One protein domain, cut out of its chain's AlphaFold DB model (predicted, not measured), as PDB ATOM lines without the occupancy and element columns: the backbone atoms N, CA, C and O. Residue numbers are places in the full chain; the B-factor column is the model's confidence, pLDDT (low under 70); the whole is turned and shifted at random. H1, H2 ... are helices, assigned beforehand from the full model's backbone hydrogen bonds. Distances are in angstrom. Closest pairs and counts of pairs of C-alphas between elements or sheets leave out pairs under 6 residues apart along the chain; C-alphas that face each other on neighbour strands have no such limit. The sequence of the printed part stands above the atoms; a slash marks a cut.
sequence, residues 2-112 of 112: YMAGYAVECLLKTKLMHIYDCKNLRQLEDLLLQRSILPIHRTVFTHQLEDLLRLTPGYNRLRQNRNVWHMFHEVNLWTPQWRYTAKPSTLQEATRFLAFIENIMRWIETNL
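What this domain is: This is residues 2 to 112 of the 112 residues of an uncharacterized protein of Candidatus Poribacteria bacterium (UniProt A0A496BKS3). Two long helices, H1 and H7, run side by side and the same way, and the short helices H3 and H5 pack over one side of the pair, H3 along H1 and H5 crossing H7. H2 folds away from the last turns of H1 and H6 packs by its first turn, while residues 90 to 95, of which 91 to 95 belong to H7, stick out. The printed part has 111 residues with seven named helices, H1 to H7 in order, and no named strand; the class is all helix. It is compact, with a radius of gyration of the C-alphas of 14.4 A, and spans 45 by 32 by 22 A.

How they stand to each other: H1, residues 2 to 19, is the hub, touching four other helices. With residues 13 to 17 alone it touches H2, residues 25 to 34, at a steep tilt of 53 degrees; the closest C-alphas, of Met 17 and Leu 28, are 6.1 A apart. With residues 8 to 13 alone it touches H3, residues 49 to 54, at a shallow tilt of 22 degrees, the same way; the closest C-alphas, of Glu 9 and Leu 49, are 6.1 A apart. H4, residues 59 to 64, and H5, residues 66 to 75, only just touch, with 3 pairs of C-alphas within 8 A, and only at the corner by their link; the closest C-alphas are those of Arg 63 and Trp 69, 5.3 A apart. H1 touches H6, residues 80 to 83, with residues 2 to 6 alone; the closest C-alphas, of Tyr 2 and Trp 82, are 5.6 A apart. H7, residues 91 to 111, touches residues 4 to 12 of H1 at a shallow tilt of 8 degrees, the same way, with the C-alphas of Val 8 and Met 105 closest at 6.3 A. With residues 97 to 104 alone H7 touches H5 at a steep tilt of 61 degrees, opposite ways; the closest C-alphas, of Met 71 and Phe 100, are 5.4 A apart. H2 and H7 are apart. Every O i to N i+4 pair is within hydrogen-bond range in H1, H2, H3, H4, H5 and H7; H6 is too short for such a pair.

Where its parts are: H1 begins at C-alpha 2, (1.278, -78.455, -25.470), and is 26.0 A long from first to last C-alpha. H2 measures 14.1 A, H3 8.7 A, H4 8.8 A, H5 14.2 A and H6 5.8 A. H7 is 30.1 A long and ends at C-alpha 111, (-8.840, -60.110, -14.101).

The domain as a whole: The C-alphas farthest apart, of Gln 34 and Leu 91, are 45.5 A apart. The link from H2 to H3, residues 35 to 48, is long. The printed part has no cut, and no printed residue is under 70 in pLDDT.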
ATOM      1  N   TYR A   2       0.132 -78.692 -26.374       96.44
ATOM      2  CA  TYR A   2       1.278 -78.455 -25.470       96.44
ATOM      3  C   TYR A   2       1.695 -76.975 -25.386       96.44
ATOM      4  O   TYR A   2       1.652 -76.405 -24.301       96.44
ATOM      5  N   MET A   3       2.011 -76.345 -26.527       97.06
ATOM      6  CA  MET A   3       2.431 -74.934 -26.568       97.06
ATOM      7  C   MET A   3       1.379 -73.981 -25.991       97.06
ATOM      8  O   MET A   3       1.724 -73.003 -25.343       97.06
ATOM      9  N   ALA A   4       0.097 -74.286 -26.198       97.00
ATOM     10  CA  ALA A   4      -1.006 -73.459 -25.723       97.00
ATOM     11  C   ALA A   4      -1.134 -73.511 -24.191       97.00
ATOM     12  O   ALA A   4      -1.261 -72.474 -23.555       97.00
ATOM     13  N   GLY A   5      -1.024 -74.700 -23.584       97.56
ATOM     14  CA  GLY A   5      -0.990 -74.811 -22.121       97.56
ATOM     15  C   GLY A   5       0.265 -74.180 -21.513       97.56
ATOM     16  O   GLY A   5       0.171 -73.473 -20.514       97.56
ATOM     17  N   TYR A   6       1.419 -74.326 -22.175       98.06
ATOM     18  CA  TYR A   6       2.655 -73.665 -21.750       98.06
ATOM     19  C   TYR A   6       2.529 -72.132 -21.761       98.06
ATOM     20  O   TYR A   6       3.019 -71.465 -20.855       98.06
ATOM     21  N   ALA A   7       1.808 -71.561 -22.733       98.31
ATOM     22  CA  ALA A   7       1.536 -70.126 -22.769       98.31
ATOM     23  C   ALA A   7       0.734 -69.644 -21.544       98.31
ATOM     24  O   ALA A   7       1.047 -68.587 -20.998       98.31
ATOM     25  N   VAL A   8      -0.243 -70.427 -21.064       98.31
ATOM     26  CA  VAL A   8      -0.993 -70.114 -19.831       98.31
ATOM     27  C   VAL A   8      -0.075 -70.125 -18.611       98.31
ATOM     28  O   VAL A   8      -0.151 -69.215 -17.786       98.31
ATOM     29  N   GLU A   9       0.825 -71.107 -18.505       98.50
ATOM     30  CA  GLU A   9       1.822 -71.151 -17.430       98.50
ATOM     31  C   GLU A   9       2.705 -69.894 -17.433       98.50
ATOM     32  O   GLU A   9       2.848 -69.231 -16.402       98.50
ATOM     33  N   CYS A  10       3.268 -69.540 -18.595       98.25
ATOM     34  CA  CYS A  10       4.100 -68.347 -18.745       98.25
ATOM     35  C   CYS A  10       3.334 -67.068 -18.395       98.25
ATOM     36  O   CYS A  10       3.884 -66.185 -17.730       98.25
ATOM     37  N   LEU A  11       2.067 -66.975 -18.805       98.50
ATOM     38  CA  LEU A  11       1.210 -65.837 -18.503       98.50
ATOM     39  C   LEU A  11       0.953 -65.719 -16.996       98.50
ATOM     40  O   LEU A  11       1.145 -64.641 -16.441       98.50
ATOM     41  N   LEU A  12       0.594 -66.812 -16.314       98.50
ATOM     42  CA  LEU A  12       0.394 -66.816 -14.859       98.50
ATOM     43  C   LEU A  12       1.665 -66.411 -14.112       98.50
ATOM     44  O   LEU A  12       1.617 -65.558 -13.230       98.50
ATOM     45  N   LYS A  13       2.814 -66.973 -14.498       98.62
ATOM     46  CA  LYS A  13       4.120 -66.632 -13.920       98.62
ATOM     47  C   LYS A  13       4.452 -65.152 -14.100       98.62
ATOM     48  O   LYS A  13       4.855 -64.491 -13.146       98.62
ATOM     49  N   THR A  14       4.215 -64.616 -15.292       98.50
ATOM     50  CA  THR A  14       4.413 -63.190 -15.593       98.50
ATOM     51  C   THR A  14       3.466 -62.307 -14.785       98.50
ATOM     52  O   THR A  14       3.904 -61.333 -14.178       98.50
ATOM     53  N   LYS A  15       2.183 -62.670 -14.691       98.31
ATOM     54  CA  LYS A  15       1.197 -61.943 -13.881       98.31
ATOM     55  C   LYS A  15       1.564 -61.939 -12.401       98.31
ATOM     56  O   LYS A  15       1.514 -60.883 -11.785       98.31
ATOM     57  N   LEU A  16       2.000 -63.067 -11.844       98.44
ATOM     58  CA  LEU A  16       2.485 -63.126 -10.464       98.44
ATOM     59  C   LEU A  16       3.696 -62.211 -10.253       98.44
ATOM     60  O   LEU A  16       3.712 -61.445  -9.296       98.44
ATOM     61  N   MET A  17       4.676 -62.233 -11.161       98.56
ATOM     62  CA  MET A  17       5.817 -61.317 -11.089       98.56
ATOM     63  C   MET A  17       5.375 -59.847 -11.093       98.56
ATOM     64  O   MET A  17       5.886 -59.071 -10.294       98.56
ATOM     65  N   HIS A  18       4.383 -59.470 -11.905       98.19
ATOM     66  CA  HIS A  18       3.831 -58.111 -11.897       98.19
ATOM     67  C   HIS A  18       3.064 -57.769 -10.612       98.19
ATOM     68  O   HIS A  18       3.283 -56.705 -10.045       98.19
ATOM     69  N   ILE A  19       2.194 -58.664 -10.129       97.75
ATOM     70  CA  ILE A  19       1.393 -58.464  -8.906       97.75
ATOM     71  C   ILE A  19       2.290 -58.229  -7.686       97.75
ATOM     72  O   ILE A  19       1.961 -57.431  -6.810       97.75
ATOM     73  N   TYR A  20       3.417 -58.937  -7.625       97.88
ATOM     74  CA  TYR A  20       4.345 -58.900  -6.500       97.88
ATOM     75  C   TYR A  20       5.596 -58.040  -6.751       97.88
ATOM     76  O   TYR A  20       6.519 -58.088  -5.942       97.88
ATOM     77  N   ASP A  21       5.628 -57.264  -7.840       98.12
ATOM     78  CA  ASP A  21       6.735 -56.374  -8.227       98.12
ATOM     79  C   ASP A  21       8.120 -57.058  -8.230       98.12
ATOM     80  O   ASP A  21       9.099 -56.606  -7.638       98.12
ATOM     81  N   CYS A  22       8.196 -58.219  -8.881       98.25
ATOM     82  CA  CYS A  22       9.401 -59.037  -8.992       98.25
ATOM     83  C   CYS A  22       9.927 -59.043 -10.432       98.25
ATOM     84  O   CYS A  22       9.162 -59.149 -11.388       98.25
ATOM     85  N   LYS A  23      11.253 -59.006 -10.611       97.12
ATOM     86  CA  LYS A  23      11.883 -59.018 -11.947       97.12
ATOM     87  C   LYS A  23      12.072 -60.423 -12.516       97.12
ATOM     88  O   LYS A  23      12.319 -60.574 -13.709       97.12
ATOM     89  N   ASN A  24      12.045 -61.446 -11.665       98.12
ATOM     90  CA  ASN A  24      12.216 -62.841 -12.056       98.12
ATOM     91  C   ASN A  24      11.541 -63.793 -11.053       98.12
ATOM     92  O   ASN A  24      11.165 -63.401  -9.947       98.12
ATOM     93  N   LEU A  25      11.422 -65.067 -11.438       97.75
ATOM     94  CA  LEU A  25      10.772 -66.102 -10.629       97.75
ATOM     95  C   LEU A  25      11.484 -66.395  -9.309       97.75
ATOM     96  O   LEU A  25      10.825 -66.771  -8.346       97.75
ATOM     97  N   ARG A  26      12.808 -66.212  -9.245       98.31
ATOM     98  CA  ARG A  26      13.562 -66.434  -8.009       98.31
ATOM     99  C   ARG A  26      13.174 -65.403  -6.950       98.31
ATOM    100  O   ARG A  26      12.833 -65.781  -5.839       98.31
ATOM    101  N   GLN A  27      13.131 -64.126  -7.335       98.44
ATOM    102  CA  GLN A  27      12.658 -63.044  -6.467       98.44
ATOM    103  C   GLN A  27      11.210 -63.260  -6.024       98.44
ATOM    104  O   GLN A  27      10.900 -63.069  -4.851       98.44
ATOM    105  N   LEU A  28      10.344 -63.699  -6.944       98.56
ATOM    106  CA  LEU A  28       8.958 -64.033  -6.625       98.56
ATOM    107  C   LEU A  28       8.876 -65.149  -5.572       98.56
ATOM    108  O   LEU A  28       8.136 -65.013  -4.603       98.56
ATOM    109  N   GLU A  29       9.631 -66.238  -5.740       98.44
ATOM    110  CA  GLU A  29       9.664 -67.345  -4.779       98.44
ATOM    111  C   GLU A  29      10.119 -66.887  -3.394       98.44
ATOM    112  O   GLU A  29       9.414 -67.117  -2.409       98.44
ATOM    113  N   ASP A  30      11.261 -66.199  -3.332       98.06
ATOM    114  CA  ASP A  30      11.846 -65.724  -2.079       98.06
ATOM    115  C   ASP A  30      10.870 -64.783  -1.342       98.06
ATOM    116  O   ASP A  30      10.644 -64.930  -0.138       98.06
ATOM    117  N   LEU A  31      10.206 -63.878  -2.073       98.25
ATOM    118  CA  LEU A  31       9.218 -62.955  -1.514       98.25
ATOM    119  C   LEU A  31       7.967 -63.672  -0.986       98.25
ATOM    120  O   LEU A  31       7.471 -63.338   0.094       98.25
ATOM    121  N   LEU A  32       7.428 -64.641  -1.731       97.81
ATOM    122  CA  LEU A  32       6.231 -65.377  -1.317       97.81
ATOM    123  C   LEU A  32       6.494 -66.263  -0.094       97.81
ATOM    124  O   LEU A  32       5.613 -66.372   0.765       97.81
ATOM    125  N   LEU A  33       7.686 -66.858   0.003       97.25
ATOM    126  CA  LEU A  33       8.135 -67.599   1.184       97.25
ATOM    127  C   LEU A  33       8.288 -66.664   2.389       97.25
ATOM    128  O   LEU A  33       7.738 -66.944   3.454       97.25
ATOM    129  N   GLN A  34       8.956 -65.518   2.215       97.44
ATOM    130  CA  GLN A  34       9.135 -64.523   3.278       97.44
ATOM    131  C   GLN A  34       7.791 -64.018   3.826       97.44
ATOM    132  O   GLN A  34       7.642 -63.812   5.029       97.44
ATOM    133  N   ARG A  35       6.793 -63.841   2.953       96.56
ATOM    134  CA  ARG A  35       5.436 -63.409   3.326       96.56
ATOM    135  C   ARG A  35       4.532 -64.548   3.809       96.56
ATOM    136  O   ARG A  35       3.368 -64.292   4.096       96.56
ATOM    137  N   SER A  36       5.034 -65.783   3.889       95.56
ATOM    138  CA  SER A  36       4.252 -66.980   4.244       95.56
ATOM    139  C   SER A  36       3.016 -67.208   3.354       95.56
ATOM    140  O   SER A  36       2.046 -67.832   3.777       95.56
ATOM    141  N   ILE A  37       3.046 -66.705   2.115       95.69
ATOM    142  CA  ILE A  37       2.000 -66.940   1.106       95.69
ATOM    143  C   ILE A  37       2.243 -68.296   0.434       95.69
ATOM    144  O   ILE A  37       1.305 -69.058   0.200       95.69
ATOM    145  N   LEU A  38       3.509 -68.608   0.147       95.44
ATOM    146  CA  LEU A  38       3.930 -69.904  -0.374       95.44
ATOM    147  C   LEU A  38       4.420 -70.788   0.786       95.44
ATOM    148  O   LEU A  38       5.279 -70.355   1.554       95.44
ATOM    149  N   PRO A  39       3.917 -72.026   0.935       92.62
ATOM    150  CA  PRO A  39       4.456 -72.971   1.909       92.62
ATOM    151  C   PRO A  39       5.909 -73.357   1.599       92.62
ATOM    152  O   PRO A  39       6.263 -73.523   0.437       92.62
ATOM    153  N   ILE A  40       6.715 -73.624   2.635       90.81
ATOM    154  CA  ILE A  40       8.156 -73.956   2.521       90.81
ATOM    155  C   ILE A  40       8.440 -75.148   1.582       90.81
ATOM    156  O   ILE A  40       9.495 -75.223   0.966       90.81
ATOM    157  N   HIS A  41       7.498 -76.084   1.453       90.75
ATOM    158  CA  HIS A  41       7.622 -77.284   0.616       90.75
ATOM    159  C   HIS A  41       7.021 -77.118  -0.795       90.75
ATOM    160  O   HIS A  41       6.846 -78.102  -1.515       90.75
ATOM    161  N   ARG A  42       6.634 -75.898  -1.182       94.19
ATOM    162  CA  ARG A  42       6.064 -75.565  -2.494       94.19
ATOM    163  C   ARG A  42       6.986 -74.598  -3.231       94.19
ATOM    164  O   ARG A  42       7.812 -73.929  -2.625       94.19
ATOM    165  N   THR A  43       6.827 -74.532  -4.550       97.12
ATOM    166  CA  THR A  43       7.676 -73.722  -5.431       97.12
ATOM    167  C   THR A  43       6.865 -73.086  -6.557       97.12
ATOM    168  O   THR A  43       5.934 -73.701  -7.083       97.12
ATOM    169  N   VAL A  44       7.249 -71.874  -6.971       97.00
ATOM    170  CA  VAL A  44       6.704 -71.221  -8.179       97.00
ATOM    171  C   VAL A  44       7.299 -71.785  -9.472       97.00
ATOM    172  O   VAL A  44       6.771 -71.537 -10.554       97.00
ATOM    173  N   PHE A  45       8.367 -72.585  -9.383       97.12
ATOM    174  CA  PHE A  45       8.948 -73.311 -10.516       97.12
ATOM    175  C   PHE A  45       8.126 -74.549 -10.916       97.12
ATOM    176  O   PHE A  45       8.535 -75.317 -11.782       97.12
ATOM    177  N   THR A  46       6.941 -74.723 -10.330       96.25
ATOM    178  CA  THR A  46       5.968 -75.742 -10.720       96.25
ATOM    179  C   THR A  46       5.388 -75.494 -12.119       96.25
ATOM    180  O   THR A  46       5.391 -74.373 -12.639       96.25
ATOM    181  N   HIS A  47       4.855 -76.566 -12.701       96.50
ATOM    182  CA  HIS A  47       4.048 -76.557 -13.925       96.50
ATOM    183  C   HIS A  47       2.546 -76.719 -13.640       96.50
ATOM    184  O   HIS A  47       1.730 -76.753 -14.554       96.50
ATOM    185  N   GLN A  48       2.164 -76.838 -12.365       96.50
ATOM    186  CA  GLN A  48       0.767 -76.977 -11.964       96.50
ATOM    187  C   GLN A  48       0.064 -75.618 -12.049       96.50
ATOM    188  O   GLN A  48       0.316 -74.728 -11.233       96.50
ATOM    189  N   LEU A  49      -0.821 -75.449 -13.037       97.88
ATOM    190  CA  LEU A  49      -1.488 -74.169 -13.302       97.88
ATOM    191  C   LEU A  49      -2.356 -73.722 -12.124       97.88
ATOM    192  O   LEU A  49      -2.368 -72.540 -11.788       97.88
ATOM    193  N   GLU A  50      -3.062 -74.649 -11.472       96.94
ATOM    194  CA  GLU A  50      -3.877 -74.312 -10.301       96.94
ATOM    195  C   GLU A  50      -3.031 -73.818  -9.119       96.94
ATOM    196  O   GLU A  50      -3.426 -72.856  -8.461       96.94
ATOM    197  N   ASP A  51      -1.860 -74.416  -8.873       96.50
ATOM    198  CA  ASP A  51      -0.958 -73.963  -7.806       96.50
ATOM    199  C   ASP A  51      -0.507 -72.516  -8.057       96.50
ATOM    200  O   ASP A  51      -0.499 -71.706  -7.132       96.50
ATOM    201  N   LEU A  52      -0.208 -72.162  -9.314       98.00
ATOM    202  CA  LEU A  52       0.122 -70.786  -9.700       98.00
ATOM    203  C   LEU A  52      -1.089 -69.855  -9.557       98.00
ATOM    204  O   LEU A  52      -0.968 -68.765  -9.006       98.00
ATOM    205  N   LEU A  53      -2.270 -70.280 -10.011       97.44
ATOM    206  CA  LEU A  53      -3.488 -69.474  -9.929       97.44
ATOM    207  C   LEU A  53      -3.880 -69.176  -8.473       97.44
ATOM    208  O   LEU A  53      -4.332 -68.067  -8.192       97.44
ATOM    209  N   ARG A  54      -3.685 -70.121  -7.544       96.94
ATOM    210  CA  ARG A  54      -3.952 -69.950  -6.101       96.94
ATOM    211  C   ARG A  54      -3.134 -68.834  -5.456       96.94
ATOM    212  O   ARG A  54      -3.579 -68.269  -4.463       96.94
ATOM    213  N   LEU A  55      -1.977 -68.502  -6.026       97.12
ATOM    214  CA  LEU A  55      -1.132 -67.393  -5.579       97.12
ATOM    215  C   LEU A  55      -1.631 -66.032  -6.091       97.12
ATOM    216  O   LEU A  55      -1.060 -65.000  -5.757       97.12
ATOM    217  N   THR A  56      -2.683 -66.006  -6.912       96.56
ATOM    218  CA  THR A  56      -3.250 -64.777  -7.474       96.56
ATOM    219  C   THR A  56      -4.478 -64.333  -6.670       96.56
ATOM    220  O   THR A  56      -5.251 -65.175  -6.199       96.56
ATOM    221  N   PRO A  57      -4.767 -63.021  -6.579       94.00
ATOM    222  CA  PRO A  57      -5.989 -62.533  -5.935       94.00
ATOM    223  C   PRO A  57      -7.267 -62.941  -6.695       94.00
ATOM    224  O   PRO A  57      -8.373 -62.858  -6.160       94.00
ATOM    225  N   GLY A  58      -7.146 -63.390  -7.950       94.75
ATOM    226  CA  GLY A  58      -8.273 -63.786  -8.788       94.75
ATOM    227  C   GLY A  58      -8.763 -65.223  -8.601       94.75
ATOM    228  O   GLY A  58      -9.832 -65.531  -9.125       94.75
ATOM    229  N   TYR A  59      -8.065 -66.090  -7.853       96.31
ATOM    230  CA  TYR A  59      -8.432 -67.511  -7.711       96.31
ATOM    231  C   TYR A  59      -9.903 -67.718  -7.319       96.31
ATOM    232  O   TYR A  59     -10.647 -68.432  -7.994       96.31
ATOM    233  N   ASN A  60     -10.349 -67.033  -6.263       95.38
ATOM    234  CA  ASN A  60     -11.722 -67.149  -5.776       95.38
ATOM    235  C   ASN A  60     -12.743 -66.624  -6.796       95.38
ATOM    236  O   ASN A  60     -13.803 -67.228  -6.959       95.38
ATOM    237  N   ARG A  61     -12.411 -65.555  -7.535       95.62
ATOM    238  CA  ARG A  61     -13.274 -65.012  -8.599       95.62
ATOM    239  C   ARG A  61     -13.410 -65.987  -9.769       95.62
ATOM    240  O   ARG A  61     -14.516 -66.170 -10.272       95.62
ATOM    241  N   LEU A  62     -12.317 -66.647 -10.168       96.00
ATOM    242  CA  LEU A  62     -12.350 -67.676 -11.213       96.00
ATOM    243  C   LEU A  62     -13.247 -68.839 -10.773       96.00
ATOM    244  O   LEU A  62     -14.153 -69.217 -11.510       96.00
ATOM    245  N   ARG A  63     -13.073 -69.340  -9.540       95.69
ATOM    246  CA  ARG A  63     -13.889 -70.433  -8.976       95.69
ATOM    247  C   ARG A  63     -15.381 -70.122  -8.888       95.69
ATOM    248  O   ARG A  63     -16.198 -71.024  -9.060       95.69
ATOM    249  N   GLN A  64     -15.745 -68.875  -8.599       95.31
ATOM    250  CA  GLN A  64     -17.147 -68.450  -8.534       95.31
ATOM    251  C   GLN A  64     -17.803 -68.404  -9.921       95.31
ATOM    252  O   GLN A  64     -19.008 -68.633 -10.044       95.31
ATOM    253  N   ASN A  65     -17.024 -68.172 -10.980       95.31
ATOM    254  CA  ASN A  65     -17.511 -68.242 -12.351       95.31
ATOM    255  C   ASN A  65     -17.517 -69.697 -12.845       95.31
ATOM    256  O   ASN A  65     -16.530 -70.183 -13.388       95.31
ATOM    257  N   ARG A  66     -18.654 -70.391 -12.693       94.38
ATOM    258  CA  ARG A  66     -18.797 -71.820 -13.045       94.38
ATOM    259  C   ARG A  66     -18.332 -72.161 -14.464       94.38
ATOM    260  O   ARG A  66     -17.678 -73.183 -14.651       94.38
ATOM    261  N   ASN A  67     -18.647 -71.311 -15.442       95.19
ATOM    262  CA  ASN A  67     -18.299 -71.559 -16.842       95.19
ATOM    263  C   ASN A  67     -16.782 -71.485 -17.051       95.19
ATOM    264  O   ASN A  67     -16.192 -72.395 -17.628       95.19
ATOM    265  N   VAL A  68     -16.144 -70.433 -16.535       95.44
ATOM    266  CA  VAL A  68     -14.690 -70.250 -16.649       95.44
ATOM    267  C   VAL A  68     -13.945 -71.282 -15.799       95.44
ATOM    268  O   VAL A  68     -12.936 -71.817 -16.244       95.44
ATOM    269  N   TRP A  69     -14.463 -71.634 -14.620       97.06
ATOM    270  CA  TRP A  69     -13.890 -72.674 -13.763       97.06
ATOM    271  C   TRP A  69     -13.876 -74.045 -14.444       97.06
ATOM    272  O   TRP A  69     -12.859 -74.733 -14.408       97.06
ATOM    273  N   HIS A  70     -14.965 -74.422 -15.118       96.94
ATOM    274  CA  HIS A  70     -15.012 -75.653 -15.908       96.94
ATOM    275  C   HIS A  70     -13.952 -75.651 -17.022       96.94
ATOM    276  O   HIS A  70     -13.208 -76.617 -17.173       96.94
ATOM    277  N   MET A  71     -13.840 -74.553 -17.779       97.69
ATOM    278  CA  MET A  71     -12.810 -74.422 -18.821       97.69
ATOM    279  C   MET A  71     -11.397 -74.507 -18.235       97.69
ATOM    280  O   MET A  71     -10.531 -75.162 -18.809       97.69
ATOM    281  N   PHE A  72     -11.169 -73.881 -17.077       97.88
ATOM    282  CA  PHE A  72      -9.882 -73.918 -16.394       97.88
ATOM    283  C   PHE A  72      -9.527 -75.332 -15.946       97.88
ATOM    284  O   PHE A  72      -8.389 -75.744 -16.131       97.88
ATOM    285  N   HIS A  73     -10.485 -76.092 -15.411       96.69
ATOM    286  CA  HIS A  73     -10.259 -77.477 -15.005       96.69
ATOM    287  C   HIS A  73      -9.776 -78.343 -16.179       96.69
ATOM    288  O   HIS A  73      -8.802 -79.076 -16.042       96.69
ATOM    289  N   GLU A  74     -10.396 -78.200 -17.352       96.69
ATOM    290  CA  GLU A  74      -9.975 -78.891 -18.579       96.69
ATOM    291  C   GLU A  74      -8.577 -78.455 -19.043       96.69
ATOM    292  O   GLU A  74      -7.758 -79.284 -19.445       96.69
ATOM    293  N   VAL A  75      -8.271 -77.158 -18.956       97.31
ATOM    294  CA  VAL A  75      -6.936 -76.617 -19.257       97.31
ATOM    295  C   VAL A  75      -5.886 -77.125 -18.264       97.31
ATOM    296  O   VAL A  75      -4.775 -77.448 -18.675       97.31
ATOM    297  N   ASN A  76      -6.234 -77.259 -16.985       97.12
ATOM    298  CA  ASN A  76      -5.353 -77.713 -15.908       97.12
ATOM    299  C   ASN A  76      -4.957 -79.197 -16.025       97.12
ATOM    300  O   ASN A  76      -4.034 -79.633 -15.348       97.12
ATOM    301  N   LEU A  77      -5.592 -79.970 -16.917       94.81
ATOM    302  CA  LEU A  77      -5.128 -81.314 -17.290       94.81
ATOM    303  C   LEU A  77      -3.855 -81.291 -18.149       94.81
ATOM    304  O   LEU A  77      -3.244 -82.336 -18.390       94.81
ATOM    305  N   TRP A  78      -3.470 -80.119 -18.659       97.00
ATOM    306  CA  TRP A  78      -2.209 -79.932 -19.358       97.00
ATOM    307  C   TRP A  78      -1.016 -80.303 -18.471       97.00
ATOM    308  O   TRP A  78      -0.978 -80.012 -17.281       97.00
ATOM    309  N   THR A  79      -0.005 -80.919 -19.082       96.38
ATOM    310  CA  THR A  79       1.254 -81.270 -18.420       96.38
ATOM    311  C   THR A  79       2.432 -81.105 -19.384       96.38
ATOM    312  O   THR A  79       2.279 -81.363 -20.587       96.38
ATOM    313  N   PRO A  80       3.635 -80.749 -18.888       95.69
ATOM    314  CA  PRO A  80       4.853 -80.695 -19.696       95.69
ATOM    315  C   PRO A  80       5.164 -81.995 -20.443       95.69
ATOM    316  O   PRO A  80       5.796 -81.954 -21.500       95.69
ATOM    317  N   GLN A  81       4.687 -83.144 -19.948       95.62
ATOM    318  CA  GLN A  81       4.897 -84.440 -20.597       95.62
ATOM    319  C   GLN A  81       4.349 -84.476 -22.032       95.62
ATOM    320  O   GLN A  81       4.895 -85.189 -22.875       95.62
ATOM    321  N   TRP A  82       3.339 -83.655 -22.353       95.56
ATOM    322  CA  TRP A  82       2.800 -83.545 -23.713       95.56
ATOM    323  C   TRP A  82       3.814 -83.024 -24.741       95.56
ATOM    324  O   TRP A  82       3.556 -83.123 -25.938       95.56
ATOM    325  N   ARG A  83       4.963 -82.490 -24.298       94.38
ATOM    326  CA  ARG A  83       6.106 -82.160 -25.159       94.38
ATOM    327  C   ARG A  83       6.736 -83.400 -25.786       94.38
ATOM    328  O   ARG A  83       7.106 -83.369 -26.953       94.38
ATOM    329  N   TYR A  84       6.905 -84.452 -24.988       95.06
ATOM    330  CA  TYR A  84       7.607 -85.676 -25.381       95.06
ATOM    331  C   TYR A  84       6.632 -86.762 -25.824       95.06
ATOM    332  O   TYR A  84       6.924 -87.551 -26.716       95.06
ATOM    333  N   THR A  85       5.453 -86.778 -25.213       94.25
ATOM    334  CA  THR A  85       4.382 -87.721 -25.507       94.25
ATOM    335  C   THR A  85       3.107 -86.928 -25.715       94.25
ATOM    336  O   THR A  85       2.347 -86.694 -24.776       94.25
ATOM    337  N   ALA A  86       2.902 -86.449 -26.944       91.12
ATOM    338  CA  ALA A  86       1.730 -85.655 -27.291       91.12
ATOM    339  C   ALA A  86       0.444 -86.379 -26.869       91.12
ATOM    340  O   ALA A  86       0.269 -87.557 -27.175       91.12
ATOM    341  N   LYS A  87      -0.463 -85.671 -26.180       91.38
ATOM    342  CA  LYS A  87      -1.770 -86.221 -25.798       91.38
ATOM    343  C   LYS A  87      -2.537 -86.636 -27.058       91.38
ATOM    344  O   LYS A  87      -2.905 -85.742 -27.830       91.38
ATOM    345  N   PRO A  88      -2.855 -87.930 -27.238       91.62
ATOM    346  CA  PRO A  88      -3.752 -88.356 -28.300       91.62
ATOM    347  C   PRO A  88      -5.074 -87.600 -28.165       91.62
ATOM    348  O   PRO A  88      -5.677 -87.575 -27.090       91.62
ATOM    349  N   SER A  89      -5.461 -86.889 -29.217       92.81
ATOM    350  CA  SER A  89      -6.670 -86.072 -29.232       92.81
ATOM    351  C   SER A  89      -7.238 -86.054 -30.640       92.81
ATOM    352  O   SER A  89      -6.498 -85.943 -31.618       92.81
ATOM    353  N   THR A  90      -8.555 -86.130 -30.738       97.19
ATOM    354  CA  THR A  90      -9.277 -85.846 -31.975       97.19
ATOM    355  C   THR A  90      -9.167 -84.361 -32.322       97.19
ATOM    356  O   THR A  90      -8.881 -83.516 -31.465       97.19
ATOM    357  N   LEU A  91      -9.449 -84.015 -33.581       97.25
ATOM    358  CA  LEU A  91      -9.527 -82.618 -34.006       97.25
ATOM    359  C   LEU A  91     -10.529 -81.826 -33.150       97.25
ATOM    360  O   LEU A  91     -10.227 -80.718 -32.722       97.25
ATOM    361  N   GLN A  92     -11.693 -82.409 -32.850       97.69
ATOM    362  CA  GLN A  92     -12.731 -81.757 -32.050       97.69
ATOM    363  C   GLN A  92     -12.250 -81.444 -30.626       97.69
ATOM    364  O   GLN A  92     -12.460 -80.336 -30.131       97.69
ATOM    365  N   GLU A  93     -11.573 -82.391 -29.974       96.56
ATOM    366  CA  GLU A  93     -11.015 -82.191 -28.634       96.56
ATOM    367  C   GLU A  93      -9.906 -81.141 -28.628       96.56
ATOM    368  O   GLU A  93      -9.874 -80.294 -27.733       96.56
ATOM    369  N   ALA A  94      -9.021 -81.166 -29.627       96.81
ATOM    370  CA  ALA A  94      -7.953 -80.184 -29.757       96.81
ATOM    371  C   ALA A  94      -8.518 -78.772 -29.971       96.81
ATOM    372  O   ALA A  94      -8.100 -77.844 -29.280       96.81
ATOM    373  N   THR A  95      -9.506 -78.616 -30.856       98.00
ATOM    374  CA  THR A  95     -10.187 -77.337 -31.104       98.00
ATOM    375  C   THR A  95     -10.880 -76.820 -29.848       98.00
ATOM    376  O   THR A  95     -10.702 -75.660 -29.482       98.00
ATOM    377  N   ARG A  96     -11.614 -77.682 -29.131       97.75
ATOM    378  CA  ARG A  96     -12.269 -77.310 -27.870       97.75
ATOM    379  C   ARG A  96     -11.254 -76.868 -26.816       97.75
ATOM    380  O   ARG A  96     -11.456 -75.848 -26.167       97.75
ATOM    381  N   PHE A  97     -10.157 -77.611 -26.666       97.50
ATOM    382  CA  PHE A  97      -9.096 -77.267 -25.721       97.50
ATOM    383  C   PHE A  97      -8.458 -75.914 -26.051       97.50
ATOM    384  O   PHE A  97      -8.263 -75.101 -25.154       97.50
ATOM    385  N   LEU A  98      -8.159 -75.641 -27.325       98.06
ATOM    386  CA  LEU A  98      -7.597 -74.354 -27.746       98.06
ATOM    387  C   LEU A  98      -8.570 -73.194 -27.493       98.06
ATOM    388  O   LEU A  98      -8.157 -72.176 -26.948       98.06
ATOM    389  N   ALA A  99      -9.862 -73.381 -27.771       98.31
ATOM    390  CA  ALA A  99     -10.879 -72.389 -27.432       98.31
ATOM    391  C   ALA A  99     -10.951 -72.134 -25.913       98.31
ATOM    392  O   ALA A  99     -11.107 -70.993 -25.478       98.31
ATOM    393  N   PHE A 100     -10.807 -73.170 -25.079       98.44
ATOM    394  CA  PHE A 100     -10.728 -72.991 -23.626       98.44
ATOM    395  C   PHE A 100      -9.472 -72.221 -23.214       98.44
ATOM    396  O   PHE A 100      -9.588 -71.299 -22.410       98.44
ATOM    397  N   ILE A 101      -8.304 -72.519 -23.797       98.25
ATOM    398  CA  ILE A 101      -7.070 -71.754 -23.557       98.25
ATOM    399  C   ILE A 101      -7.283 -70.267 -23.853       98.25
ATOM    400  O   ILE A 101      -6.974 -69.441 -23.000       98.25
ATOM    401  N   GLU A 102      -7.852 -69.920 -25.009       98.19
ATOM    402  CA  GLU A 102      -8.101 -68.522 -25.383       98.19
ATOM    403  C   GLU A 102      -8.993 -67.797 -24.367       98.19
ATOM    404  O   GLU A 102      -8.703 -66.669 -23.965       98.19
ATOM    405  N   ASN A 103     -10.058 -68.457 -23.901       98.06
ATOM    406  CA  ASN A 103     -10.949 -67.890 -22.889       98.06
ATOM    407  C   ASN A 103     -10.248 -67.716 -21.533       98.06
ATOM    408  O   ASN A 103     -10.428 -66.685 -20.884       98.06
ATOM    409  N   ILE A 104      -9.427 -68.684 -21.117       98.25
ATOM    410  CA  ILE A 104      -8.664 -68.607 -19.865       98.25
ATOM    411  C   ILE A 104      -7.593 -67.520 -19.931       98.25
ATOM    412  O   ILE A 104      -7.484 -66.733 -18.991       98.25
ATOM    413  N   MET A 105      -6.845 -67.421 -21.030       98.31
ATOM    414  CA  MET A 105      -5.846 -66.366 -21.210       98.31
ATOM    415  C   MET A 105      -6.495 -64.982 -21.169       98.31
ATOM    416  O   MET A 105      -6.062 -64.140 -20.386       98.31
ATOM    417  N   ARG A 106      -7.598 -64.776 -21.901       98.00
ATOM    418  CA  ARG A 106      -8.350 -63.512 -21.868       98.00
ATOM    419  C   ARG A 106      -8.854 -63.180 -20.465       98.00
ATOM    420  O   ARG A 106      -8.790 -62.027 -20.032       98.00
ATOM    421  N   TRP A 107      -9.360 -64.182 -19.742       97.88
ATOM    422  CA  TRP A 107      -9.796 -63.992 -18.363       97.88
ATOM    423  C   TRP A 107      -8.628 -63.561 -17.471       97.88
ATOM    424  O   TRP A 107      -8.779 -62.586 -16.736       97.88
ATOM    425  N   ILE A 108      -7.471 -64.228 -17.573       98.06
ATOM    426  CA  ILE A 108      -6.257 -63.898 -16.814       98.06
ATOM    427  C   ILE A 108      -5.799 -62.472 -17.125       98.06
ATOM    428  O   ILE A 108      -5.531 -61.707 -16.208       98.06
ATOM    429  N   GLU A 109      -5.736 -62.088 -18.397       97.44
ATOM    430  CA  GLU A 109      -5.303 -60.747 -18.799       97.44
ATOM    431  C   GLU A 109      -6.193 -59.643 -18.231       97.44
ATOM    432  O   GLU A 109      -5.673 -58.604 -17.828       97.44
ATOM    433  N   THR A 110      -7.504 -59.893 -18.172       96.06
ATOM    434  CA  THR A 110      -8.515 -58.914 -17.747       96.06
ATOM    435  C   THR A 110      -8.689 -58.857 -16.225       96.06
ATOM    436  O   THR A 110      -9.073 -57.820 -15.690       96.06
ATOM    437  N   ASN A 111      -8.467 -59.970 -15.515       95.31
ATOM    438  CA  ASN A 111      -8.840 -60.110 -14.101       95.31
ATOM    439  C   ASN A 111      -7.658 -60.306 -13.144       95.31
ATOM    440  O   ASN A 111      -7.891 -60.295 -11.932       95.31
ATOM    441  N   LEU A 112      -6.437 -60.521 -13.636       94.75
ATOM    442  CA  LEU A 112      -5.217 -60.593 -12.824       94.75
ATOM    443  C   LEU A 112      -4.311 -59.402 -13.123       94.75
ATOM    444  O   LEU A 112      -3.826 -58.810 -12.142       94.75
TER     445      LEU A 112